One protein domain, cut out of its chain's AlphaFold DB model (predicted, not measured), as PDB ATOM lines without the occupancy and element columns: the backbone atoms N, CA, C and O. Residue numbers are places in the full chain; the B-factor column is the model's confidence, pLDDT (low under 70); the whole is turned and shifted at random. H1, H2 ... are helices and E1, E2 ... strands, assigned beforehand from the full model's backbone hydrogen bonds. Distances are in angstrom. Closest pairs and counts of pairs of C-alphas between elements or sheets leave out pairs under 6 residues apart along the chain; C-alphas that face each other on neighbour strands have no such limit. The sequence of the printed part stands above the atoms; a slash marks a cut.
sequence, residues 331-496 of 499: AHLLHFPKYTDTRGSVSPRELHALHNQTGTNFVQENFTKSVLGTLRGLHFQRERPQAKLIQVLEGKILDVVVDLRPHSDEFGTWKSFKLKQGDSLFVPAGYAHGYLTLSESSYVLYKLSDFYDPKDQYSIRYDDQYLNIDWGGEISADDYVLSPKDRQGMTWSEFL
ATOM      1  N   ALA A 331       3.267  54.565  16.947       91.56
ATOM      2  CA  ALA A 331       2.425  53.382  16.884       91.56
ATOM      3  C   ALA A 331       0.990  53.757  16.478       91.56
ATOM      4  O   ALA A 331       0.384  54.675  17.049       91.56
ATOM      5  N   HIS A 332       0.440  53.055  15.489       91.94
ATOM      6  CA  HIS A 332      -0.873  53.363  14.928       91.94
ATOM      7  C   HIS A 332      -1.561  52.136  14.319       91.94
ATOM      8  O   HIS A 332      -0.922  51.161  13.916       91.94
ATOM      9  N   LEU A 333      -2.892  52.187  14.262       92.44
ATOM     10  CA  LEU A 333      -3.701  51.130  13.664       92.44
ATOM     11  C   LEU A 333      -3.586  51.167  12.142       92.44
ATOM     12  O   LEU A 333      -3.701  52.228  11.530       92.44
ATOM     13  N   LEU A 334      -3.428  49.994  11.540       88.75
ATOM     14  CA  LEU A 334      -3.506  49.824  10.098       88.75
ATOM     15  C   LEU A 334      -4.900  49.355   9.705       88.75
ATOM     16  O   LEU A 334      -5.426  48.362  10.220       88.75
ATOM     17  N   HIS A 335      -5.476  50.061   8.741       82.44
ATOM     18  CA  HIS A 335      -6.761  49.719   8.164       82.44
ATOM     19  C   HIS A 335      -6.559  48.993   6.848       82.44
ATOM     20  O   HIS A 335      -5.861  49.460   5.951       82.44
ATOM     21  N   PHE A 336      -7.222  47.854   6.728       82.50
ATOM     22  CA  PHE A 336      -7.167  47.047   5.529       82.50
ATOM     23  C   PHE A 336      -8.573  46.790   5.000       82.50
ATOM     24  O   PHE A 336      -9.504  46.618   5.795       82.50
ATOM     25  N   PRO A 337      -8.737  46.719   3.671       82.38
ATOM     26  CA  PRO A 337     -10.029  46.438   3.071       82.38
ATOM     27  C   PRO A 337     -10.543  45.071   3.535       82.38
ATOM     28  O   PRO A 337      -9.785  44.105   3.649       82.38
ATOM     29  N   LYS A 338     -11.844  44.986   3.813       87.88
ATOM     30  CA  LYS A 338     -12.522  43.757   4.229       87.88
ATOM     31  C   LYS A 338     -13.735  43.536   3.338       87.88
ATOM     32  O   LYS A 338     -14.653  44.348   3.321       87.88
ATOM     33  N   TYR A 339     -13.740  42.413   2.640       88.69
ATOM     34  CA  TYR A 339     -14.829  41.972   1.777       88.69
ATOM     35  C   TYR A 339     -15.561  40.828   2.472       88.69
ATOM     36  O   TYR A 339     -14.913  39.960   3.051       88.69
ATOM     37  N   THR A 340     -16.893  40.832   2.460       92.88
ATOM     38  CA  THR A 340     -17.714  39.835   3.169       92.88
ATOM     39  C   THR A 340     -18.760  39.257   2.225       92.88
ATOM     40  O   THR A 340     -19.376  40.001   1.467       92.88
ATOM     41  N   ASP A 341     -18.964  37.946   2.287       91.69
ATOM     42  CA  ASP A 341     -20.039  37.229   1.605       91.69
ATOM     43  C   ASP A 341     -20.623  36.129   2.515       91.69
ATOM     44  O   ASP A 341     -20.322  36.058   3.709       91.69
ATOM     45  N   THR A 342     -21.485  35.265   1.972       94.69
ATOM     46  CA  THR A 342     -22.142  34.184   2.730       94.69
ATOM     47  C   THR A 342     -21.184  33.127   3.287       94.69
ATOM     48  O   THR A 342     -21.586  32.345   4.145       94.69
ATOM     49  N   ARG A 343     -19.926  33.088   2.832       92.88
ATOM     50  CA  ARG A 343     -18.881  32.161   3.291       92.88
ATOM     51  C   ARG A 343     -18.034  32.748   4.421       92.88
ATOM     52  O   ARG A 343     -17.264  32.014   5.032       92.88
ATOM     53  N   GLY A 344     -18.144  34.051   4.688       91.50
ATOM     54  CA  GLY A 344     -17.340  34.760   5.682       91.50
ATOM     55  C   GLY A 344     -16.720  36.032   5.112       91.50
ATOM     56  O   GLY A 344     -17.342  36.732   4.318       91.50
ATOM     57  N   SER A 345     -15.494  36.359   5.527       89.88
ATOM     58  CA  SER A 345     -14.804  37.571   5.070       89.88
ATOM     59  C   SER A 345     -13.368  37.320   4.637       89.88
ATOM     60  O   SER A 345     -12.651  36.566   5.290       89.88
ATOM     61  N   VAL A 346     -12.927  38.037   3.604       89.44
ATOM     62  CA  VAL A 346     -11.542  38.088   3.129       89.44
ATOM     63  C   VAL A 346     -11.019  39.505   3.315       89.44
ATOM     64  O   VAL A 346     -11.687  40.478   2.971       89.44
ATOM     65  N   SER A 347      -9.811  39.635   3.854       84.69
ATOM     66  CA  SER A 347      -9.158  40.928   4.032       84.69
ATOM     67  C   SER A 347      -7.754  40.860   3.433       84.69
ATOM     68  O   SER A 347      -6.836  40.393   4.110       84.69
ATOM     69  N   PRO A 348      -7.580  41.230   2.149       84.50
ATOM     70  CA  PRO A 348      -6.286  41.118   1.495       84.50
ATOM     71  C   PRO A 348      -5.260  42.032   2.172       84.50
ATOM     72  O   PRO A 348      -5.573  43.125   2.651       84.50
ATOM     73  N   ARG A 349      -4.024  41.537   2.249       81.00
ATOM     74  CA  ARG A 349      -2.875  42.208   2.859       81.00
ATOM     75  C   ARG A 349      -1.753  42.223   1.828       81.00
ATOM     76  O   ARG A 349      -1.011  41.252   1.704       81.00
ATOM     77  N   GLU A 350      -1.652  43.298   1.062       78.06
ATOM     78  CA  GLU A 350      -0.565  43.446   0.100       78.06
ATOM     79  C   GLU A 350       0.714  43.858   0.827       78.06
ATOM     80  O   GLU A 350       0.774  44.924   1.438       78.06
ATOM     81  N   LEU A 351       1.749  43.016   0.760       71.88
ATOM     82  CA  LEU A 351       3.035  43.289   1.412       71.88
ATOM     83  C   LEU A 351       3.681  44.578   0.888       71.88
ATOM     84  O   LEU A 351       4.300  45.309   1.654       71.88
ATOM     85  N   HIS A 352       3.484  44.890  -0.395       64.12
ATOM     86  CA  HIS A 352       3.976  46.130  -0.985       64.12
ATOM     87  C   HIS A 352       3.235  47.366  -0.450       64.12
ATOM     88  O   HIS A 352       3.869  48.336  -0.046       64.12
ATOM     89  N   ALA A 353       1.901  47.320  -0.368       66.69
ATOM     90  CA  ALA A 353       1.120  48.404   0.230       66.69
ATOM     91  C   ALA A 353       1.463  48.591   1.715       66.69
ATOM     92  O   ALA A 353       1.559  49.717   2.195       66.69
ATOM     93  N   LEU A 354       1.712  47.489   2.427       75.50
ATOM     94  CA  LEU A 354       2.165  47.521   3.810       75.50
ATOM     95  C   LEU A 354       3.541  48.193   3.943       75.50
ATOM     96  O   LEU A 354       3.717  49.021   4.833       75.50
ATOM     97  N   HIS A 355       4.489  47.887   3.052       75.81
ATOM     98  CA  HIS A 355       5.777  48.580   3.003       75.81
ATOM     99  C   HIS A 355       5.593  50.083   2.767       75.81
ATOM    100  O   HIS A 355       6.172  50.882   3.490       75.81
ATOM    101  N   ASN A 356       4.729  50.480   1.832       67.81
ATOM    102  CA  ASN A 356       4.476  51.897   1.557       67.81
ATOM    103  C   ASN A 356       3.841  52.627   2.756       67.81
ATOM    104  O   ASN A 356       4.168  53.780   3.007       67.81
ATOM    105  N   GLN A 357       2.968  51.962   3.522       70.06
ATOM    106  CA  GLN A 357       2.344  52.546   4.720       70.06
ATOM    107  C   GLN A 357       3.295  52.637   5.921       70.06
ATOM    108  O   GLN A 357       3.137  53.513   6.765       70.06
ATOM    109  N   THR A 358       4.263  51.724   6.023       78.88
ATOM    110  CA  THR A 358       5.091  51.554   7.232       78.88
ATOM    111  C   THR A 358       6.573  51.851   7.023       78.88
ATOM    112  O   THR A 358       7.348  51.767   7.973       78.88
ATOM    113  N   GLY A 359       7.009  52.094   5.787       75.88
ATOM    114  CA  GLY A 359       8.424  52.169   5.415       75.88
ATOM    115  C   GLY A 359       9.224  50.893   5.680       75.88
ATOM    116  O   GLY A 359      10.451  50.910   5.609       75.88
ATOM    117  N   THR A 360       8.563  49.793   6.049       80.50
ATOM    118  CA  THR A 360       9.210  48.658   6.706       80.50
ATOM    119  C   THR A 360       9.144  47.415   5.834       80.50
ATOM    120  O   THR A 360       8.097  47.064   5.292       80.50
ATOM    121  N   ASN A 361      10.278  46.728   5.698       84.56
ATOM    122  CA  ASN A 361      10.329  45.368   5.172       84.56
ATOM    123  C   ASN A 361      10.331  44.395   6.346       84.56
ATOM    124  O   ASN A 361      11.173  44.513   7.231       84.56
ATOM    125  N   PHE A 362       9.398  43.446   6.359       88.12
ATOM    126  CA  PHE A 362       9.316  42.438   7.413       88.12
ATOM    127  C   PHE A 362      10.014  41.152   6.970       88.12
ATOM    128  O   PHE A 362       9.706  40.623   5.903       88.12
ATOM    129  N   VAL A 363      10.936  40.655   7.791       90.00
ATOM    130  CA  VAL A 363      11.825  39.523   7.465       90.00
ATOM    131  C   VAL A 363      11.589  38.291   8.337       90.00
ATOM    132  O   VAL A 363      12.052  37.204   8.003       90.00
ATOM    133  N   GLN A 364      10.852  38.439   9.440       92.19
ATOM    134  CA  GLN A 364      10.526  37.347  10.354       92.19
ATOM    135  C   GLN A 364       9.059  37.409  10.786       92.19
ATOM    136  O   GLN A 364       8.489  38.490  10.944       92.19
ATOM    137  N   GLU A 365       8.467  36.237  11.032       95.38
ATOM    138  CA  GLU A 365       7.133  36.094  11.608       95.38
ATOM    139  C   GLU A 365       7.164  35.256  12.887       95.38
ATOM    140  O   GLU A 365       7.778  34.191  12.920       95.38
ATOM    141  N   ASN A 366       6.453  35.705  13.922       93.94
ATOM    142  CA  ASN A 366       6.238  34.929  15.142       93.94
ATOM    143  C   ASN A 366       4.743  34.721  15.363       93.94
ATOM    144  O   ASN A 366       3.950  35.648  15.222       93.94
ATOM    145  N   PHE A 367       4.359  33.526  15.795       95.56
ATOM    146  CA  PHE A 367       2.978  33.189  16.120       95.56
ATOM    147  C   PHE A 367       2.844  32.886  17.609       95.56
ATOM    148  O   PHE A 367       3.653  32.150  18.177       95.56
ATOM    149  N   THR A 368       1.808  33.427  18.247       96.44
ATOM    150  CA  THR A 368       1.534  33.166  19.662       96.44
ATOM    151  C   THR A 368       0.080  32.797  19.897       96.44
ATOM    152  O   THR A 368      -0.828  33.374  19.302       96.44
ATOM    153  N   LYS A 369      -0.113  31.852  20.818       97.50
ATOM    154  CA  LYS A 369      -1.381  31.575  21.486       97.50
ATOM    155  C   LYS A 369      -1.209  31.915  22.962       97.50
ATOM    156  O   LYS A 369      -0.230  31.489  23.579       97.50
ATOM    157  N   SER A 370      -2.151  32.665  23.510       97.44
ATOM    158  CA  SER A 370      -2.160  33.080  24.913       97.44
ATOM    159  C   SER A 370      -3.538  32.806  25.514       97.44
ATOM    160  O   SER A 370      -4.532  32.813  24.786       97.44
ATOM    161  N   VAL A 371      -3.588  32.504  26.811       97.44
ATOM    162  CA  VAL A 371      -4.839  32.294  27.565       97.44
ATOM    163  C   VAL A 371      -5.231  33.577  28.296       97.44
ATOM    164  O   VAL A 371      -4.390  34.465  28.451       97.44
ATOM    165  N   LEU A 372      -6.480  33.676  28.755       97.50
ATOM    166  CA  LEU A 372      -6.962  34.811  29.553       97.50
ATOM    167  C   LEU A 372      -5.973  35.201  30.662       97.50
ATOM    168  O   LEU A 372      -5.428  34.336  31.346       97.50
ATOM    169  N   GLY A 373      -5.726  36.503  30.813       96.94
ATOM    170  CA  GLY A 373      -4.818  37.035  31.832       96.94
ATOM    171  C   GLY A 373      -3.334  36.884  31.502       96.94
ATOM    172  O   GLY A 373      -2.496  37.360  32.259       96.94
ATOM    173  N   THR A 374      -2.969  36.271  30.370       98.00
ATOM    174  CA  THR A 374      -1.566  36.238  29.937       98.00
ATOM    175  C   THR A 374      -1.107  37.638  29.567       98.00
ATOM    176  O   THR A 374      -1.606  38.206  28.591       98.00
ATOM    177  N   LEU A 375      -0.121  38.144  30.306       96.94
ATOM    178  CA  LEU A 375       0.614  39.355  29.969       96.94
ATOM    179  C   LEU A 375       1.972  38.944  29.406       96.94
ATOM    180  O   LEU A 375       2.769  38.290  30.078       96.94
ATOM    181  N   ARG A 376       2.238  39.326  28.157       94.06
ATOM    182  CA  ARG A 376       3.580  39.238  27.571       94.06
ATOM    183  C   ARG A 376       4.229  40.606  27.711       94.06
ATOM    184  O   ARG A 376       3.646  41.589  27.257       94.06
ATOM    185  N   GLY A 377       5.368  40.652  28.404       84.25
ATOM    186  CA  GLY A 377       6.005  41.885  28.866       84.25
ATOM    187  C   GLY A 377       6.425  42.831  27.743       84.25
ATOM    188  O   GLY A 377       6.295  42.523  26.562       84.25
ATOM    189  N   LEU A 378       6.948  43.997  28.129       94.94
ATOM    190  CA  LEU A 378       7.352  45.069  27.219       94.94
ATOM    191  C   LEU A 378       8.703  44.753  26.570       94.94
ATOM    192  O   LEU A 378       9.747  45.252  26.991       94.94
ATOM    193  N   HIS A 379       8.693  43.880  25.567       95.38
ATOM    194  CA  HIS A 379       9.891  43.355  24.914       95.38
ATOM    195  C   HIS A 379      10.443  44.313  23.868       95.38
ATOM    196  O   HIS A 379       9.702  44.854  23.042       95.38
ATOM    197  N   PHE A 380      11.767  44.424  23.832       94.75
ATOM    198  CA  PHE A 380      12.500  45.186  22.827       94.75
ATOM    199  C   PHE A 380      13.886  44.582  22.576       94.75
ATOM    200  O   PHE A 380      14.350  43.717  23.324       94.75
ATOM    201  N   GLN A 381      14.515  45.052  21.504       92.06
ATOM    202  CA  GLN A 381      15.905  44.790  21.151       92.06
ATOM    203  C   GLN A 381      16.644  46.125  21.057       92.06
ATOM    204  O   GLN A 381      16.042  47.116  20.631       92.06
ATOM    205  N   ARG A 382      17.896  46.177  21.522       83.81
ATOM    206  CA  ARG A 382      18.646  47.428  21.692       83.81
ATOM    207  C   ARG A 382      19.636  47.656  20.559       83.81
ATOM    208  O   ARG A 382      19.590  48.708  19.934       83.81
ATOM    209  N   GLU A 383      20.495  46.678  20.292       82.88
ATOM    210  CA  GLU A 383      21.481  46.733  19.208       82.88
ATOM    211  C   GLU A 383      20.803  46.623  17.839       82.88
ATOM    212  O   GLU A 383      21.227  47.246  16.865       82.88
ATOM    213  N   ARG A 384      19.711  45.854  17.768       84.44
ATOM    214  CA  ARG A 384      18.890  45.662  16.568       84.44
ATOM    215  C   ARG A 384      17.420  45.986  16.840       84.44
ATOM    216  O   ARG A 384      16.599  45.070  16.925       84.44
ATOM    217  N   PRO A 385      17.049  47.270  16.998       89.56
ATOM    218  CA  PRO A 385      15.663  47.652  17.233       89.56
ATOM    219  C   PRO A 385      14.756  47.203  16.085       89.56
ATOM    220  O   PRO A 385      15.037  47.446  14.912       89.56
ATOM    221  N   GLN A 386      13.635  46.574  16.429       92.69
ATOM    222  CA  GLN A 386      12.699  46.009  15.458       92.69
ATOM    223  C   GLN A 386      11.416  46.828  15.396       92.69
ATOM    224  O   GLN A 386      10.785  47.063  16.428       92.69
ATOM    225  N   ALA A 387      10.983  47.176  14.187       93.69
ATOM    226  CA  ALA A 387       9.592  47.518  13.941       93.69
ATOM    227  C   ALA A 387       8.749  46.236  13.938       93.69
ATOM    228  O   ALA A 387       9.199  45.169  13.503       93.69
ATOM    229  N   LYS A 388       7.518  46.345  14.435       95.12
ATOM    230  CA  LYS A 388       6.589  45.234  14.619       95.12
ATOM    231  C   LYS A 388       5.255  45.563  13.967       95.12
ATOM    232  O   LYS A 388       4.713  46.647  14.148       95.12
ATOM    233  N   LEU A 389       4.690  44.599  13.255       95.25
ATOM    234  CA  LEU A 389       3.276  44.598  12.902       95.25
ATOM    235  C   LEU A 389       2.586  43.497  13.705       95.25
ATOM    236  O   LEU A 389       2.852  42.314  13.496       95.25
ATOM    237  N   ILE A 390       1.709  43.905  14.616       96.69
ATOM    238  CA  ILE A 390       0.932  43.027  15.487       96.69
ATOM    239  C   ILE A 390      -0.424  42.807  14.834       96.69
ATOM    240  O   ILE A 390      -1.107  43.770  14.493       96.69
ATOM    241  N   GLN A 391      -0.829  41.552  14.660       95.94
ATOM    242  CA  GLN A 391      -2.110  41.200  14.053       95.94
ATOM    243  C   GLN A 391      -2.863  40.216  14.939       95.94
ATOM    244  O   GLN A 391      -2.371  39.123  15.226       95.94
ATOM    245  N   VAL A 392      -4.078  40.586  15.342       97.19
ATOM    246  CA  VAL A 392      -4.938  39.707  16.140       97.19
ATOM    247  C   VAL A 392      -5.733  38.822  15.189       97.19
ATOM    248  O   VAL A 392      -6.636  39.281  14.490       97.19
ATOM    249  N   LEU A 393      -5.390  37.538  15.147       95.62
ATOM    250  CA  LEU A 393      -6.058  36.552  14.296       95.62
ATOM    251  C   LEU A 393      -7.367  36.062  14.921       95.62
ATOM    252  O   LEU A 393      -8.322  35.769  14.202       95.62
ATOM    253  N   GLU A 394      -7.418  36.015  16.252       96.56
ATOM    254  CA  GLU A 394      -8.585  35.619  17.039       96.56
ATOM    255  C   GLU A 394      -8.458  36.151  18.476       96.56
ATOM    256  O   GLU A 394      -7.351  36.293  19.002       96.56
ATOM    257  N   GLY A 395      -9.595  36.428  19.119       97.44
ATOM    258  CA  GLY A 395      -9.655  36.914  20.497       97.44
ATOM    259  C   GLY A 395      -9.540  38.435  20.628       97.44
ATOM    260  O   GLY A 395      -9.817  39.185  19.684       97.44
ATOM    261  N   LYS A 396      -9.188  38.885  21.835       98.12
ATOM    262  CA  LYS A 396      -9.029  40.293  22.217       98.12
ATOM    263  C   LYS A 396      -7.793  40.476  23.090       98.12
ATOM    264  O   LYS A 396      -7.559  39.677  23.999       98.12
ATOM    265  N   ILE A 397      -7.053  41.549  22.843       97.94
ATOM    266  CA  ILE A 397      -5.890  41.941  23.640       97.94
ATOM    267  C   ILE A 397      -5.928  43.440  23.953       97.94
ATOM    268  O   ILE A 397      -6.478  44.228  23.180       97.94
ATOM    269  N   LEU A 398      -5.323  43.831  25.070       98.00
ATOM    270  CA  LEU A 398      -4.868  45.200  25.296       98.00
ATOM    271  C   LEU A 398      -3.375  45.246  24.990       98.00
ATOM    272  O   LEU A 398      -2.574  44.692  25.738       98.00
ATOM    273  N   ASP A 399      -3.022  45.871  23.879       97.69
ATOM    274  CA  ASP A 399      -1.645  46.053  23.444       97.69
ATOM    275  C   ASP A 399      -1.094  47.369  24.002       97.69
ATOM    276  O   ASP A 399      -1.815  48.368  24.035       97.69
ATOM    277  N   VAL A 400       0.149  47.375  24.475       97.88
ATOM    278  CA  VAL A 400       0.822  48.538  25.057       97.88
ATOM    279  C   VAL A 400       2.185  48.711  24.411       97.88
ATOM    280  O   VAL A 400       2.964  47.764  24.280       97.88
ATOM    281  N   VAL A 401       2.498  49.962  24.083       97.62
ATOM    282  CA  VAL A 401       3.809  50.373  23.586       97.62
ATOM    283  C   VAL A 401       4.402  51.472  24.457       97.62
ATOM    284  O   VAL A 401       3.668  52.330  24.941       97.62
ATOM    285  N   VAL A 402       5.722  51.454  24.628       96.56
ATOM    286  CA  VAL A 402       6.504  52.481  25.337       96.56
ATOM    287  C   VAL A 402       7.592  52.985  24.405       96.56
ATOM    288  O   VAL A 402       8.316  52.171  23.829       96.56
ATOM    289  N   ASP A 403       7.715  54.296  24.242       94.06
ATOM    290  CA  ASP A 403       8.744  54.875  23.381       94.06
ATOM    291  C   ASP A 403      10.110  54.880  24.081       94.06
ATOM    292  O   ASP A 403      10.277  55.481  25.144       94.06
ATOM    293  N   LEU A 404      11.097  54.206  23.485       89.19
ATOM    294  CA  LEU A 404      12.455  54.079  24.022       89.19
ATOM    295  C   LEU A 404      13.478  54.937  23.280       89.19
ATOM    296  O   LEU A 404      14.673  54.805  23.536       89.19
ATOM    297  N   ARG A 405      13.050  55.781  22.340       87.19
ATOM    298  CA  ARG A 405      13.956  56.570  21.499       87.19
ATOM    299  C   ARG A 405      14.327  57.868  22.220       87.19
ATOM    300  O   ARG A 405      13.455  58.720  22.362       87.19
ATOM    301  N   PRO A 406      15.597  58.088  22.605       74.31
ATOM    302  CA  PRO A 406      15.984  59.268  23.389       74.31
ATOM    303  C   PRO A 406      15.742  60.611  22.685       74.31
ATOM    304  O   PRO A 406      15.670  61.646  23.334       74.31
ATOM    305  N   HIS A 407      15.640  60.596  21.355       73.25
ATOM    306  CA  HIS A 407      15.393  61.780  20.530       73.25
ATOM    307  C   HIS A 407      13.902  62.083  20.316       73.25
ATOM    308  O   HIS A 407      13.585  63.064  19.654       73.25
ATOM    309  N   SER A 408      13.000  61.229  20.807       78.88
ATOM    310  CA  SER A 408      11.557  61.411  20.653       78.88
ATOM    311  C   SER A 408      11.000  62.345  21.722       78.88
ATOM    312  O   SER A 408      11.289  62.171  22.906       78.88
ATOM    313  N   ASP A 409      10.105  63.252  21.330       79.06
ATOM    314  CA  ASP A 409       9.315  64.061  22.271       79.06
ATOM    315  C   ASP A 409       8.367  63.201  23.138       79.06
ATOM    316  O   ASP A 409       7.863  63.659  24.163       79.06
ATOM    317  N   GLU A 410       8.121  61.947  22.738       82.75
ATOM    318  CA  GLU A 410       7.310  60.959  23.461       82.75
ATOM    319  C   GLU A 410       8.169  59.966  24.269       82.75
ATOM    320  O   GLU A 410       7.630  58.999  24.811       82.75
ATOM    321  N   PHE A 411       9.486  60.186  24.392       85.88
ATOM    322  CA  PHE A 411      10.389  59.295  25.125       85.88
ATOM    323  C   PHE A 411       9.908  59.011  26.556       85.88
ATOM    324  O   PHE A 411       9.632  59.920  27.340       85.88
ATOM    325  N   GLY A 412       9.816  57.726  26.909       84.69
ATOM    326  CA  GLY A 412       9.337  57.284  28.219       84.69
ATOM    327  C   GLY A 412       7.841  57.463  28.451       84.69
ATOM    328  O   GLY A 412       7.372  57.256  29.569       84.69
ATOM    329  N   THR A 413       7.081  57.816  27.416       92.25
ATOM    330  CA  THR A 413       5.618  57.767  27.441       92.25
ATOM    331  C   THR A 413       5.120  56.447  26.861       92.25
ATOM    332  O   THR A 413       5.835  55.740  26.142       92.25
ATOM    333  N   TRP A 414       3.878  56.095  27.190       96.31
ATOM    334  CA  TRP A 414       3.244  54.872  26.718       96.31
ATOM    335  C   TRP A 414       1.859  55.135  26.141       96.31
ATOM    336  O   TRP A 414       1.194  56.123  26.457       96.31
ATOM    337  N   LYS A 415       1.413  54.214  25.287       96.25
ATOM    338  CA  LYS A 415       0.072  54.215  24.701       96.25
ATOM    339  C   LYS A 415      -0.480  52.802  24.657       96.25
ATOM    340  O   LYS A 415       0.271  51.854  24.434       96.25
ATOM    341  N   SER A 416      -1.790  52.672  24.841       96.31
ATOM    342  CA  SER A 416      -2.482  51.388  24.771       96.31
ATOM    343  C   SER A 416      -3.521  51.336  23.649       96.31
ATOM    344  O   SER A 416      -4.087  52.350  23.231       96.31
ATOM    345  N   PHE A 417      -3.762  50.129  23.143       97.25
ATOM    346  CA  PHE A 417      -4.682  49.834  22.054       97.25
ATOM    347  C   PHE A 417      -5.490  48.585  22.400       97.25
ATOM    348  O   PHE A 417      -4.941  47.497  22.564       97.25
ATOM    349  N   LYS A 418      -6.817  48.712  22.486       97.12
ATOM    350  CA  LYS A 418      -7.700  47.543  22.583       97.12
ATOM    351  C   LYS A 418      -7.896  46.965  21.188       97.12
ATOM    352  O   LYS A 418      -8.580  47.572  20.367       97.12
ATOM    353  N   LEU A 419      -7.296  45.808  20.936       97.50
ATOM    354  CA  LEU A 419      -7.322  45.132  19.644       97.50
ATOM    355  C   LEU A 419      -8.214  43.893  19.716       97.50
ATOM    356  O   LEU A 419      -8.215  43.148  20.700       97.50
ATOM    357  N   LYS A 420      -8.965  43.644  18.648       96.06
ATOM    358  CA  LYS A 420      -9.788  42.444  18.457       96.06
ATOM    359  C   LYS A 420      -9.433  41.761  17.141       96.06
ATOM    360  O   LYS A 420      -8.704  42.307  16.319       96.06
ATOM    361  N   GLN A 421      -9.989  40.573  16.932       95.00
ATOM    362  CA  GLN A 421      -9.852  39.830  15.682       95.00
ATOM    363  C   GLN A 421      -9.972  40.717  14.428       95.00
ATOM    364  O   GLN A 421     -10.991  41.374  14.201       95.00
ATOM    365  N   GLY A 422      -8.940  40.658  13.587       91.12
ATOM    366  CA  GLY A 422      -8.818  41.394  12.330       91.12
ATOM    367  C   GLY A 422      -8.055  42.715  12.439       91.12
ATOM    368  O   GLY A 422      -7.586  43.205  11.407       91.12
ATOM    369  N   ASP A 423      -7.890  43.263  13.646       95.25
ATOM    370  CA  ASP A 423      -7.137  44.496  13.855       95.25
ATOM    371  C   ASP A 423      -5.639  44.268  13.638       95.25
ATOM    372  O   ASP A 423      -5.099  43.160  13.769       95.25
ATOM    373  N   SER A 424      -4.948  45.337  13.259       94.75
ATOM    374  CA  SER A 424      -3.507  45.328  13.068       94.75
ATOM    375  C   SER A 424      -2.908  46.630  13.584       94.75
ATOM    376  O   SER A 424      -3.393  47.707  13.244       94.75
ATOM    377  N   LEU A 425      -1.867  46.524  14.400       96.12
ATOM    378  CA  LEU A 425      -1.149  47.647  14.991       96.12
ATOM    379  C   LEU A 425       0.277  47.647  14.448       96.12
ATOM    380  O   LEU A 425       0.991  46.654  14.585       96.12
ATOM    381  N   PHE A 426       0.689  48.752  13.835       95.25
ATOM    382  CA  PHE A 426       2.088  48.977  13.504       95.25
ATOM    383  C   PHE A 426       2.783  49.689  14.660       95.25
ATOM    384  O   PHE A 426       2.267  50.673  15.192       95.25
ATOM    385  N   VAL A 427       3.958  49.190  15.030       95.31
ATOM    386  CA  VAL A 427       4.813  49.719  16.088       95.31
ATOM    387  C   VAL A 427       6.205  49.933  15.496       95.31
ATOM    388  O   VAL A 427       6.838  48.959  15.085       95.31
ATOM    389  N   PRO A 428       6.694  51.179  15.418       92.12
ATOM    390  CA  PRO A 428       8.019  51.461  14.880       92.12
ATOM    391  C   PRO A 428       9.162  50.817  15.669       92.12
ATOM    392  O   PRO A 428       9.010  50.423  16.827       92.12
ATOM    393  N   ALA A 429      10.340  50.762  15.049       91.88
ATOM    394  CA  ALA A 429      11.566  50.396  15.746       91.88
ATOM    395  C   ALA A 429      11.871  51.401  16.870       91.88
ATOM    396  O   ALA A 429      11.615  52.597  16.731       91.88
ATOM    397  N   GLY A 430      12.420  50.910  17.982       90.81
ATOM    398  CA  GLY A 430      12.716  51.733  19.159       90.81
ATOM    399  C   GLY A 430      11.567  51.848  20.167       90.81
ATOM    400  O   GLY A 430      11.646  52.669  21.070       90.81
ATOM    401  N   TYR A 431      10.526  51.020  20.057       95.50
ATOM    402  CA  TYR A 431       9.497  50.875  21.090       95.50
ATOM    403  C   TYR A 431       9.666  49.572  21.881       95.50
ATOM    404  O   TYR A 431       9.970  48.515  21.318       95.50
ATOM    405  N   ALA A 432       9.374  49.624  23.181       96.06
ATOM    406  CA  ALA A 432       8.997  48.441  23.942       96.06
ATOM    407  C   ALA A 432       7.544  48.100  23.624       96.06
ATOM    408  O   ALA A 432       6.712  48.994  23.501       96.06
ATOM    409  N   HIS A 433       7.232  46.816  23.496       96.00
ATOM    410  CA  HIS A 433       5.890  46.356  23.145       96.00
ATOM    411  C   HIS A 433       5.508  45.142  23.983       96.00
ATOM    412  O   HIS A 433       6.320  44.229  24.126       96.00
ATOM    413  N   GLY A 434       4.288  45.137  24.513       96.00
ATOM    414  CA  GLY A 434       3.708  44.045  25.288       96.00
ATOM    415  C   GLY A 434       2.186  44.038  25.167       96.00
ATOM    416  O   GLY A 434       1.594  44.989  24.669       96.00
ATOM    417  N   TYR A 435       1.530  42.966  25.605       97.56
ATOM    418  CA  TYR A 435       0.066  42.903  25.578       97.56
ATOM    419  C   TYR A 435      -0.507  42.016  26.682       97.56
ATOM    420  O   TYR A 435       0.126  41.046  27.107       97.56
ATOM    421  N   LEU A 436      -1.741  42.323  27.082       98.00
ATOM    422  CA  LEU A 436      -2.570  41.535  27.990       98.00
ATOM    423  C   LEU A 436      -3.707  40.855  27.219       98.00
ATOM    424  O   LEU A 436      -4.427  41.492  26.451       98.00
ATOM    425  N   THR A 437      -3.887  39.554  27.435       98.00
ATOM    426  CA  THR A 437      -4.959  38.766  26.811       98.00
ATOM    427  C   THR A 437      -6.276  38.944  27.569       98.00
ATOM    428  O   THR A 437      -6.361  38.569  28.737       98.00
ATOM    429  N   LEU A 438      -7.303  39.477  26.897       97.19
ATOM    430  CA  LEU A 438      -8.607  39.828  27.490       97.19
ATOM    431  C   LEU A 438      -9.724  38.813  27.191       97.19
ATOM    432  O   LEU A 438     -10.822  38.909  27.731       97.19
ATOM    433  N   SER A 439      -9.484  37.858  26.295       96.94
ATOM    434  CA  SER A 439     -10.414  36.765  25.974       96.94
ATOM    435  C   SER A 439      -9.906  35.423  26.501       96.94
ATOM    436  O   SER A 439      -8.733  35.298  26.835       96.94
ATOM    437  N   GLU A 440     -10.763  34.392  26.531       96.56
ATOM    438  CA  GLU A 440     -10.385  33.029  26.961       96.56
ATOM    439  C   GLU A 440      -9.099  32.529  26.289       96.56
ATOM    440  O   GLU A 440      -8.225  31.946  26.934       96.56
ATOM    441  N   SER A 441      -8.957  32.822  24.993       96.25
ATOM    442  CA  SER A 441      -7.684  32.737  24.288       96.25
ATOM    443  C   SER A 441      -7.530  33.848  23.254       96.25
ATOM    444  O   SER A 441      -8.524  34.407  22.782       96.25
ATOM    445  N   SER A 442      -6.286  34.174  22.907       97.25
ATOM    446  CA  SER A 442      -5.950  35.066  21.796       97.25
ATOM    447  C   SER A 442      -4.856  34.469  20.923       97.25
ATOM    448  O   SER A 442      -3.868  33.932  21.438       97.25
ATOM    449  N   TYR A 443      -5.002  34.642  19.615       98.12
ATOM    450  CA  TYR A 443      -4.009  34.269  18.618       98.12
ATOM    451  C   TYR A 443      -3.448  35.530  17.975       98.12
ATOM    452  O   TYR A 443      -4.189  36.302  17.365       98.12
ATOM    453  N   VAL A 444      -2.142  35.744  18.125       97.81
ATOM    454  CA  VAL A 444      -1.472  36.969  17.673       97.81
ATOM    455  C   VAL A 444      -0.276  36.611  16.804       97.81
ATOM    456  O   VAL A 444       0.575  35.813  17.209       97.81
ATOM    457  N   LEU A 445      -0.229  37.216  15.618       96.50
ATOM    458  CA  LEU A 445       0.881  37.152  14.674       96.50
ATOM    459  C   LEU A 445       1.716  38.432  14.784       96.50
ATOM    460  O   LEU A 445       1.169  39.534  14.758       96.50
ATOM    461  N   TYR A 446       3.032  38.277  14.857       94.56
ATOM    462  CA  TYR A 446       4.005  39.360  14.750       94.56
ATOM    463  C   TYR A 446       4.713  39.236  13.421       94.56
ATOM    464  O   TYR A 446       5.210  38.159  13.103       94.56
ATOM    465  N   LYS A 447       4.843  40.343  12.703       94.69
ATOM    466  CA  LYS A 447       5.858  40.488  11.660       94.69
ATOM    467  C   LYS A 447       6.919  41.456  12.166       94.69
ATOM    468  O   LYS A 447       6.568  42.495  12.720       94.69
ATOM    469  N   LEU A 448       8.191  41.109  11.999       94.31
ATOM    470  CA  LEU A 448       9.336  41.855  12.525       94.31
ATOM    471  C   LEU A 448      10.231  42.340  11.387       94.31
ATOM    472  O   LEU A 448      10.421  41.624  10.401       94.31
ATOM    473  N   SER A 449      10.771  43.551  11.521       92.00
ATOM    474  CA  SER A 449      11.645  44.163  10.510       92.00
ATOM    475  C   SER A 449      13.080  43.638  10.500       92.00
ATOM    476  O   SER A 449      13.818  43.916   9.562       92.00
ATOM    477  N   ASP A 450      13.479  42.897  11.531       90.31
ATOM    478  CA  ASP A 450      14.784  42.241  11.633       90.31
ATOM    479  C   ASP A 450      14.615  40.872  12.314       90.31
ATOM    480  O   ASP A 450      13.569  40.585  12.908       90.31
ATOM    481  N   PHE A 451      15.635  40.026  12.231       89.94
ATOM    482  CA  PHE A 451      15.666  38.740  12.909       89.94
ATOM    483  C   PHE A 451      15.801  38.910  14.420       89.94
ATOM    484  O   PHE A 451      16.500  39.794  14.920       89.94
ATOM    485  N   TYR A 452      15.136  38.024  15.150       90.12
ATOM    486  CA  TYR A 452      15.241  37.940  16.597       90.12
ATOM    487  C   TYR A 452      16.646  37.506  17.034       90.12
ATOM    488  O   TYR A 452      17.144  36.474  16.577       90.12
ATOM    489  N   ASP A 453      17.245  38.250  17.964       89.44
ATOM    490  CA  ASP A 453      18.516  37.895  18.597       89.44
ATOM    491  C   ASP A 453      18.318  37.659  20.106       89.44
ATOM    492  O   ASP A 453      18.064  38.607  20.854       89.44
ATOM    493  N   PRO A 454      18.463  36.410  20.595       90.69
ATOM    494  CA  PRO A 454      18.370  36.102  22.019       90.69
ATOM    495  C   PRO A 454      19.343  36.894  22.903       90.69
ATOM    496  O   PRO A 454      19.062  37.077  24.085       90.69
ATOM    497  N   LYS A 455      20.494  37.325  22.367       92.62
ATOM    498  CA  LYS A 455      21.521  38.061  23.122       92.62
ATOM    499  C   LYS A 455      21.202  39.545  23.274       92.62
ATOM    500  O   LYS A 455      21.724  40.177  24.183       92.62
ATOM    501  N   ASP A 456      20.352  40.077  22.405       91.50
ATOM    502  CA  ASP A 456      19.932  41.480  22.389       91.50
ATOM    503  C   ASP A 456      18.525  41.657  22.986       91.50
ATOM    504  O   ASP A 456      17.871  42.683  22.828       91.50
ATOM    505  N   GLN A 457      17.999  40.624  23.644       91.38
ATOM    506  CA  GLN A 457      16.609  40.599  24.055       91.38
ATOM    507  C   GLN A 457      16.408  41.187  25.455       91.38
ATOM    508  O   GLN A 457      16.741  40.566  26.464       91.38
ATOM    509  N   TYR A 458      15.695  42.307  25.532       94.25
ATOM    510  CA  TYR A 458      15.377  42.985  26.786       94.25
ATOM    511  C   TYR A 458      13.865  43.048  27.036       94.25
ATOM    512  O   TYR A 458      13.047  42.709  26.174       94.25
ATOM    513  N   SER A 459      13.482  43.412  28.258       95.12
ATOM    514  CA  SER A 459      12.094  43.688  28.630       95.12
ATOM    515  C   SER A 459      12.055  44.763  29.698       95.12
ATOM    516  O   SER A 459      12.815  44.666  30.658       95.12
ATOM    517  N   ILE A 460      11.130  45.710  29.573       94.25
ATOM    518  CA  ILE A 460      10.758  46.599  30.679       94.25
ATOM    519  C   ILE A 460       9.684  45.908  31.520       94.25
ATOM    520  O   ILE A 460       8.890  45.110  31.001       94.25
ATOM    521  N   ARG A 461       9.687  46.166  32.826       93.62
ATOM    522  CA  ARG A 461       8.642  45.698  33.739       93.62
ATOM    523  C   ARG A 461       7.287  46.292  33.375       93.62
ATOM    524  O   ARG A 461       7.161  47.485  33.128       93.62
ATOM    525  N   TYR A 462       6.259  45.452  33.389       94.19
ATOM    526  CA  TYR A 462       4.882  45.884  33.143       94.19
ATOM    527  C   TYR A 462       4.304  46.711  34.309       94.19
ATOM    528  O   TYR A 462       3.392  47.503  34.086       94.19
ATOM    529  N   ASP A 463       4.830  46.509  35.524       93.94
ATOM    530  CA  ASP A 463       4.442  47.141  36.793       93.94
ATOM    531  C   ASP A 463       5.425  48.244  37.226       93.94
ATOM    532  O   ASP A 463       5.541  48.561  38.410       93.94
ATOM    533  N   ASP A 464       6.171  48.811  36.274       94.19
ATOM    534  CA  ASP A 464       7.113  49.886  36.563       94.19
ATOM    535  C   ASP A 464       6.403  51.126  37.132       94.19
ATOM    536  O   ASP A 464       5.424  51.622  36.570       94.19
ATOM    537  N   GLN A 465       6.921  51.646  38.248       91.94
ATOM    538  CA  GLN A 465       6.299  52.753  38.978       91.94
ATOM    539  C   GLN A 465       6.386  54.095  38.247       91.94
ATOM    540  O   GLN A 465       5.521  54.943  38.455       91.94
ATOM    541  N   TYR A 466       7.418  54.310  37.425       88.25
ATOM    542  CA  TYR A 466       7.566  55.549  36.667       88.25
ATOM    543  C   TYR A 466       6.624  55.553  35.467       88.25
ATOM    544  O   TYR A 466       5.891  56.517  35.260       88.25
ATOM    545  N   LEU A 467       6.623  54.460  34.695       89.50
ATOM    546  CA  LEU A 467       5.746  54.353  33.532       89.50
ATOM    547  C   LEU A 467       4.274  54.297  33.952       89.50
ATOM    548  O   LEU A 467       3.436  54.865  33.257       89.50
ATOM    549  N   ASN A 468       3.965  53.652  35.083       93.50
ATOM    550  CA  ASN A 468       2.624  53.572  35.668       93.50
ATOM    551  C   ASN A 468       1.552  53.219  34.618       93.50
ATOM    552  O   ASN A 468       0.587  53.955  34.393       93.50
ATOM    553  N   ILE A 469       1.793  52.119  33.905       94.69
ATOM    554  CA  ILE A 469       0.988  51.712  32.755       94.69
ATOM    555  C   ILE A 469      -0.385  51.232  33.217       94.69
ATOM    556  O   ILE A 469      -0.494  50.319  34.038       94.69
ATOM    557  N   ASP A 470      -1.435  51.794  32.619       93.56
ATOM    558  CA  ASP A 470      -2.792  51.288  32.790       93.56
ATOM    559  C   ASP A 470      -3.047  50.108  31.844       93.56
ATOM    560  O   ASP A 470      -3.211  50.262  30.628       93.56
ATOM    561  N   TRP A 471      -3.117  48.915  32.429       94.12
ATOM    562  CA  TRP A 471      -3.449  47.669  31.740       94.12
ATOM    563  C   TRP A 471      -4.968  47.407  31.653       94.12
ATOM    564  O   TRP A 471      -5.407  46.283  31.410       94.12
ATOM    565  N   GLY A 472      -5.794  48.446  31.805       86.88
ATOM    566  CA  GLY A 472      -7.219  48.462  31.471       86.88
ATOM    567  C   GLY A 472      -8.159  47.959  32.566       86.88
ATOM    568  O   GLY A 472      -9.372  48.035  32.379       86.88
ATOM    569  N   GLY A 473      -7.629  47.443  33.680       82.25
ATOM    570  CA  GLY A 473      -8.384  47.076  34.888       82.25
ATOM    571  C   GLY A 473      -9.400  45.934  34.743       82.25
ATOM    572  O   GLY A 473     -10.111  45.636  35.697       82.25
ATOM    573  N   GLU A 474      -9.492  45.292  33.574       85.44
ATOM    574  CA  GLU A 474     -10.440  44.194  33.310       85.44
ATOM    575  C   GLU A 474     -10.040  42.884  34.009       85.44
ATOM    576  O   GLU A 474     -10.887  42.029  34.260       85.44
ATOM    577  N   ILE A 475      -8.752  42.729  34.327       89.12
ATOM    578  CA  ILE A 475      -8.167  41.576  35.014       89.12
ATOM    579  C   ILE A 475      -7.289  42.130  36.139       89.12
ATOM    580  O   ILE A 475      -6.540  43.082  35.915       89.12
ATOM    581  N   SER A 476      -7.385  41.560  37.342       90.19
ATOM    582  CA  SER A 476      -6.525  41.969  38.456       90.19
ATOM    583  C   SER A 476      -5.065  41.646  38.143       90.19
ATOM    584  O   SER A 476      -4.771  40.581  37.602       90.19
ATOM    585  N   ALA A 477      -4.137  42.525  38.529       87.88
ATOM    586  CA  ALA A 477      -2.706  42.287  38.336       87.88
ATOM    587  C   ALA A 477      -2.216  41.003  39.037       87.88
ATOM    588  O   ALA A 477      -1.315  40.332  38.535       87.88
ATOM    589  N   ASP A 478      -2.853  40.622  40.151       89.38
ATOM    590  CA  ASP A 478      -2.564  39.375  40.872       89.38
ATOM    591  C   ASP A 478      -2.919  38.115  40.061       89.38
ATOM    592  O   ASP A 478      -2.331  37.052  40.275       89.38
ATOM    593  N   ASP A 479      -3.828  38.241  39.090       92.81
ATOM    594  CA  ASP A 479      -4.288  37.152  38.225       92.81
ATOM    595  C   ASP A 479      -3.495  37.069  36.906       92.81
ATOM    596  O   ASP A 479      -3.789  36.235  36.043       92.81
ATOM    597  N   TYR A 480      -2.480  37.921  36.714       95.75
ATOM    598  CA  TYR A 480      -1.681  37.909  35.493       95.75
ATOM    599  C   TYR A 480      -0.823  36.645  35.374       95.75
ATOM    600  O   TYR A 480      -0.012  36.291  36.239       95.75
ATOM    601  N   VAL A 481      -0.921  35.999  34.213       96.56
ATOM    602  CA  VAL A 481      -0.066  34.877  33.826       96.56
ATOM    603  C   VAL A 481       1.180  35.434  33.137       96.56
ATOM    604  O   VAL A 481       1.143  35.836  31.976       96.56
ATOM    605  N   LEU A 482       2.290  35.459  33.877       94.88
ATOM    606  CA  LEU A 482       3.573  36.038  33.459       94.88
ATOM    607  C   LEU A 482       4.658  34.970  33.317       94.88
ATOM    608  O   LEU A 482       4.762  34.069  34.157       94.88
ATOM    609  N   SER A 483       5.539  35.128  32.328       92.88
ATOM    610  CA  SER A 483       6.767  34.331  32.260       92.88
ATOM    611  C   SER A 483       7.786  34.778  33.328       92.88
ATOM    612  O   SER A 483       7.742  35.927  33.777       92.88
ATOM    613  N   PRO A 484       8.749  33.919  33.731       89.81
ATOM    614  CA  PRO A 484       9.834  34.332  34.628       89.81
ATOM    615  C   PRO A 484      10.604  35.545  34.100       89.81
ATOM    616  O   PRO A 484      10.970  36.427  34.872       89.81
ATOM    617  N   LYS A 485      10.779  35.613  32.776       87.44
ATOM    618  CA  LYS A 485      11.421  36.733  32.099       87.44
ATOM    619  C   LYS A 485      10.644  38.038  32.299       87.44
ATOM    620  O   LYS A 485      11.251  39.049  32.627       87.44
ATOM    621  N   ASP A 486       9.325  38.025  32.116       91.25
ATOM    622  CA  ASP A 486       8.499  39.237  32.234       91.25
ATOM    623  C   ASP A 486       8.474  39.768  33.674       91.25
ATOM    624  O   ASP A 486       8.450  40.977  33.896       91.25
ATOM    625  N   ARG A 487       8.560  38.866  34.664       90.25
ATOM    626  CA  ARG A 487       8.689  39.223  36.090       90.25
ATOM    627  C   ARG A 487      10.037  39.860  36.433       90.25
ATOM    628  O   ARG A 487      10.124  40.601  37.411       90.25
ATOM    629  N   GLN A 488      11.075  39.533  35.665       90.06
ATOM    630  CA  GLN A 488      12.458  39.980  35.849       90.06
ATOM    631  C   GLN A 488      12.866  41.058  34.833       90.06
ATOM    632  O   GLN A 488      14.056  41.294  34.640       90.06
ATOM    633  N   GLY A 489      11.900  41.701  34.166       90.50
ATOM    634  CA  GLY A 489      12.186  42.864  33.331       90.50
ATOM    635  C   GLY A 489      12.925  43.947  34.122       90.50
ATOM    636  O   GLY A 489      12.825  44.008  35.349       90.50
ATOM    637  N   MET A 490      13.646  44.811  33.413       93.56
ATOM    638  CA  MET A 490      14.276  45.982  34.017       93.56
ATOM    639  C   MET A 490      13.220  47.040  34.343       93.56
ATOM    640  O   MET A 490      12.249  47.220  33.603       93.56
ATOM    641  N   THR A 491      13.405  47.742  35.449       92.56
ATOM    642  CA  THR A 491      12.681  48.984  35.734       92.56
ATOM    643  C   THR A 491      13.051  50.058  34.709       92.56
ATOM    644  O   THR A 491      14.099  49.995  34.060       92.56
ATOM    645  N   TRP A 492      12.219  51.086  34.582       89.81
ATOM    646  CA  TRP A 492      12.509  52.253  33.758       89.81
ATOM    647  C   TRP A 492      13.804  52.942  34.196       89.81
ATOM    648  O   TRP A 492      14.624  53.318  33.366       89.81
ATOM    649  N   SER A 493      14.043  53.033  35.507       86.00
ATOM    650  CA  SER A 493      15.289  53.593  36.039       86.00
ATOM    651  C   SER A 493      16.521  52.779  35.636       86.00
ATOM    652  O   SER A 493      17.538  53.355  35.260       86.00
ATOM    653  N   GLU A 494      16.450  51.447  35.687       90.62
ATOM    654  CA  GLU A 494      17.538  50.577  35.217       90.62
ATOM    655  C   GLU A 494      17.747  50.695  33.704       90.62
ATOM    656  O   GLU A 494      18.890  50.706  33.252       90.62
ATOM    657  N   PHE A 495      16.666  50.841  32.931       88.50
ATOM    658  CA  PHE A 495      16.748  51.127  31.502       88.50
ATOM    659  C   PHE A 495      17.495  52.442  31.240       88.50
ATOM    660  O   PHE A 495      18.481  52.427  30.504       88.50
ATOM    661  N   LEU A 496      17.103  53.543  31.894       77.19
ATOM    662  CA  LEU A 496      17.751  54.851  31.743       77.19
ATOM    663  C   LEU A 496      19.236  54.835  32.123       77.19
ATOM    664  O   LEU A 496      20.042  55.472  31.460       77.19
TER     665      LEU A 496
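What this domain is: This is residues 331 to 496 of the 499 residues of the protein "Thymidine diphospho-4-keto-rhamnose 3,5-epimerase" of Taylorella equigenitalis (strain MCE9) (UniProt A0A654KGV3). Picture a sandwich of two strongly twisted sheets face to face, wound as a jelly roll, that is, one long hairpin of four nested antiparallel pairs laid over both sheets: E3 with E10, E4 with E9, E5 with E8 and E6 with E7. Residues 340 to 345, in and between the two short strands of the hairpin E1 and E2, stick out from this body; H1 lies by the smaller sheet, and the long link of residues 461 to 483, with H2 and H3 after it, lies outside the larger one. The printed part has 166 residues, with three named helices and eleven named strands in the order E1 E2 H1 E3 E4 E5 E6 E7 E8 E9 E10 E11 H2 H3, and the class is mixed, helices and strands. The sheets, each antiparallel throughout, run E7 E6 E9 E4 E11, E3 E10 E5 E8, and E1 E2. The whole is compact, with a radius of gyration of the C-alphas of 15.9 A, and only just elongated, spanning 52 by 35 by 29 A.

How they stand to each other: Begin at the largest sheet with its edge strand E7, residues 414 to 420, which forms a hairpin with E6, residues 396 to 403; look there for N 417 and O 399, 2.8 A apart. Beside E6 runs E9, residues 431 to 437, with N 400 and O 434 at 2.8 A. Next comes E4, residues 375 to 381, where N 379 and O 433 are 2.8 A apart. The other edge strand is E11, residues 457 to 460, at 126 degrees to E4 by direction, with N 458 and O 380 at 2.9 A. In the second sheet find E3, residues 364 to 371, beside E10, residues 441 to 448, with N 446 and O 366 at 2.8 A. E5, residues 388 to 394, follows, with N 391 and O 445 at 2.8 A, then E8, residues 424 to 427, with N 390 and O 425 at 2.8 A. The facing parts of these two sheets are 9.9 A apart, centre to centre, and their planes differ by 25 degrees. H1, residues 351 to 358, only grazes the second sheet, and the C-alphas of Thr 358 and Phe 426 are its closest to E8, at 7.4 A. H2, residues 484 to 487, only grazes the largest sheet; its closest C-alpha to E4 is that of Asp 486, 5.0 A from Gly 377. H3, residues 492 to 496, only grazes that sheet too, with Trp 492 and Ile 460 of E11 the closest, their C-alphas 6.7 A apart. In E1, residues 339 to 341, N 339 is 2.8 A from O 346 of E2, residues 344 to 346. Every O i to N i+4 pair is within hydrogen-bond range in H1 and H3, and H2 is too short for such a pair.

Where its parts are: Find C-alpha 364 at (10.526, 37.347, 10.354); from there E3 runs 23.6 A to C-alpha 371. E6 measures 23.0 A, E10 22.6 A, E7 19.8 A and E9 19.7 A. H1 spans 10.3 A. E1 begins at C-alpha 339, (-14.829, 41.972, 1.777), and H3 ends at C-alpha 496, (17.751, 54.851, 31.743).

The domain as a whole: Look for the two C-alphas farthest apart at Thr 342 and Glu 494, 53.8 A from each other. The printed part has no cut, and its one long link, E11 to H2, has 23 residues. Residues 332 to 333 pair, antiparallel, with residues 425 to 426 of E8. The mean pLDDT of the printed part is 90.8, and residues 352, 353 and 356, which belong to H1, are under 70.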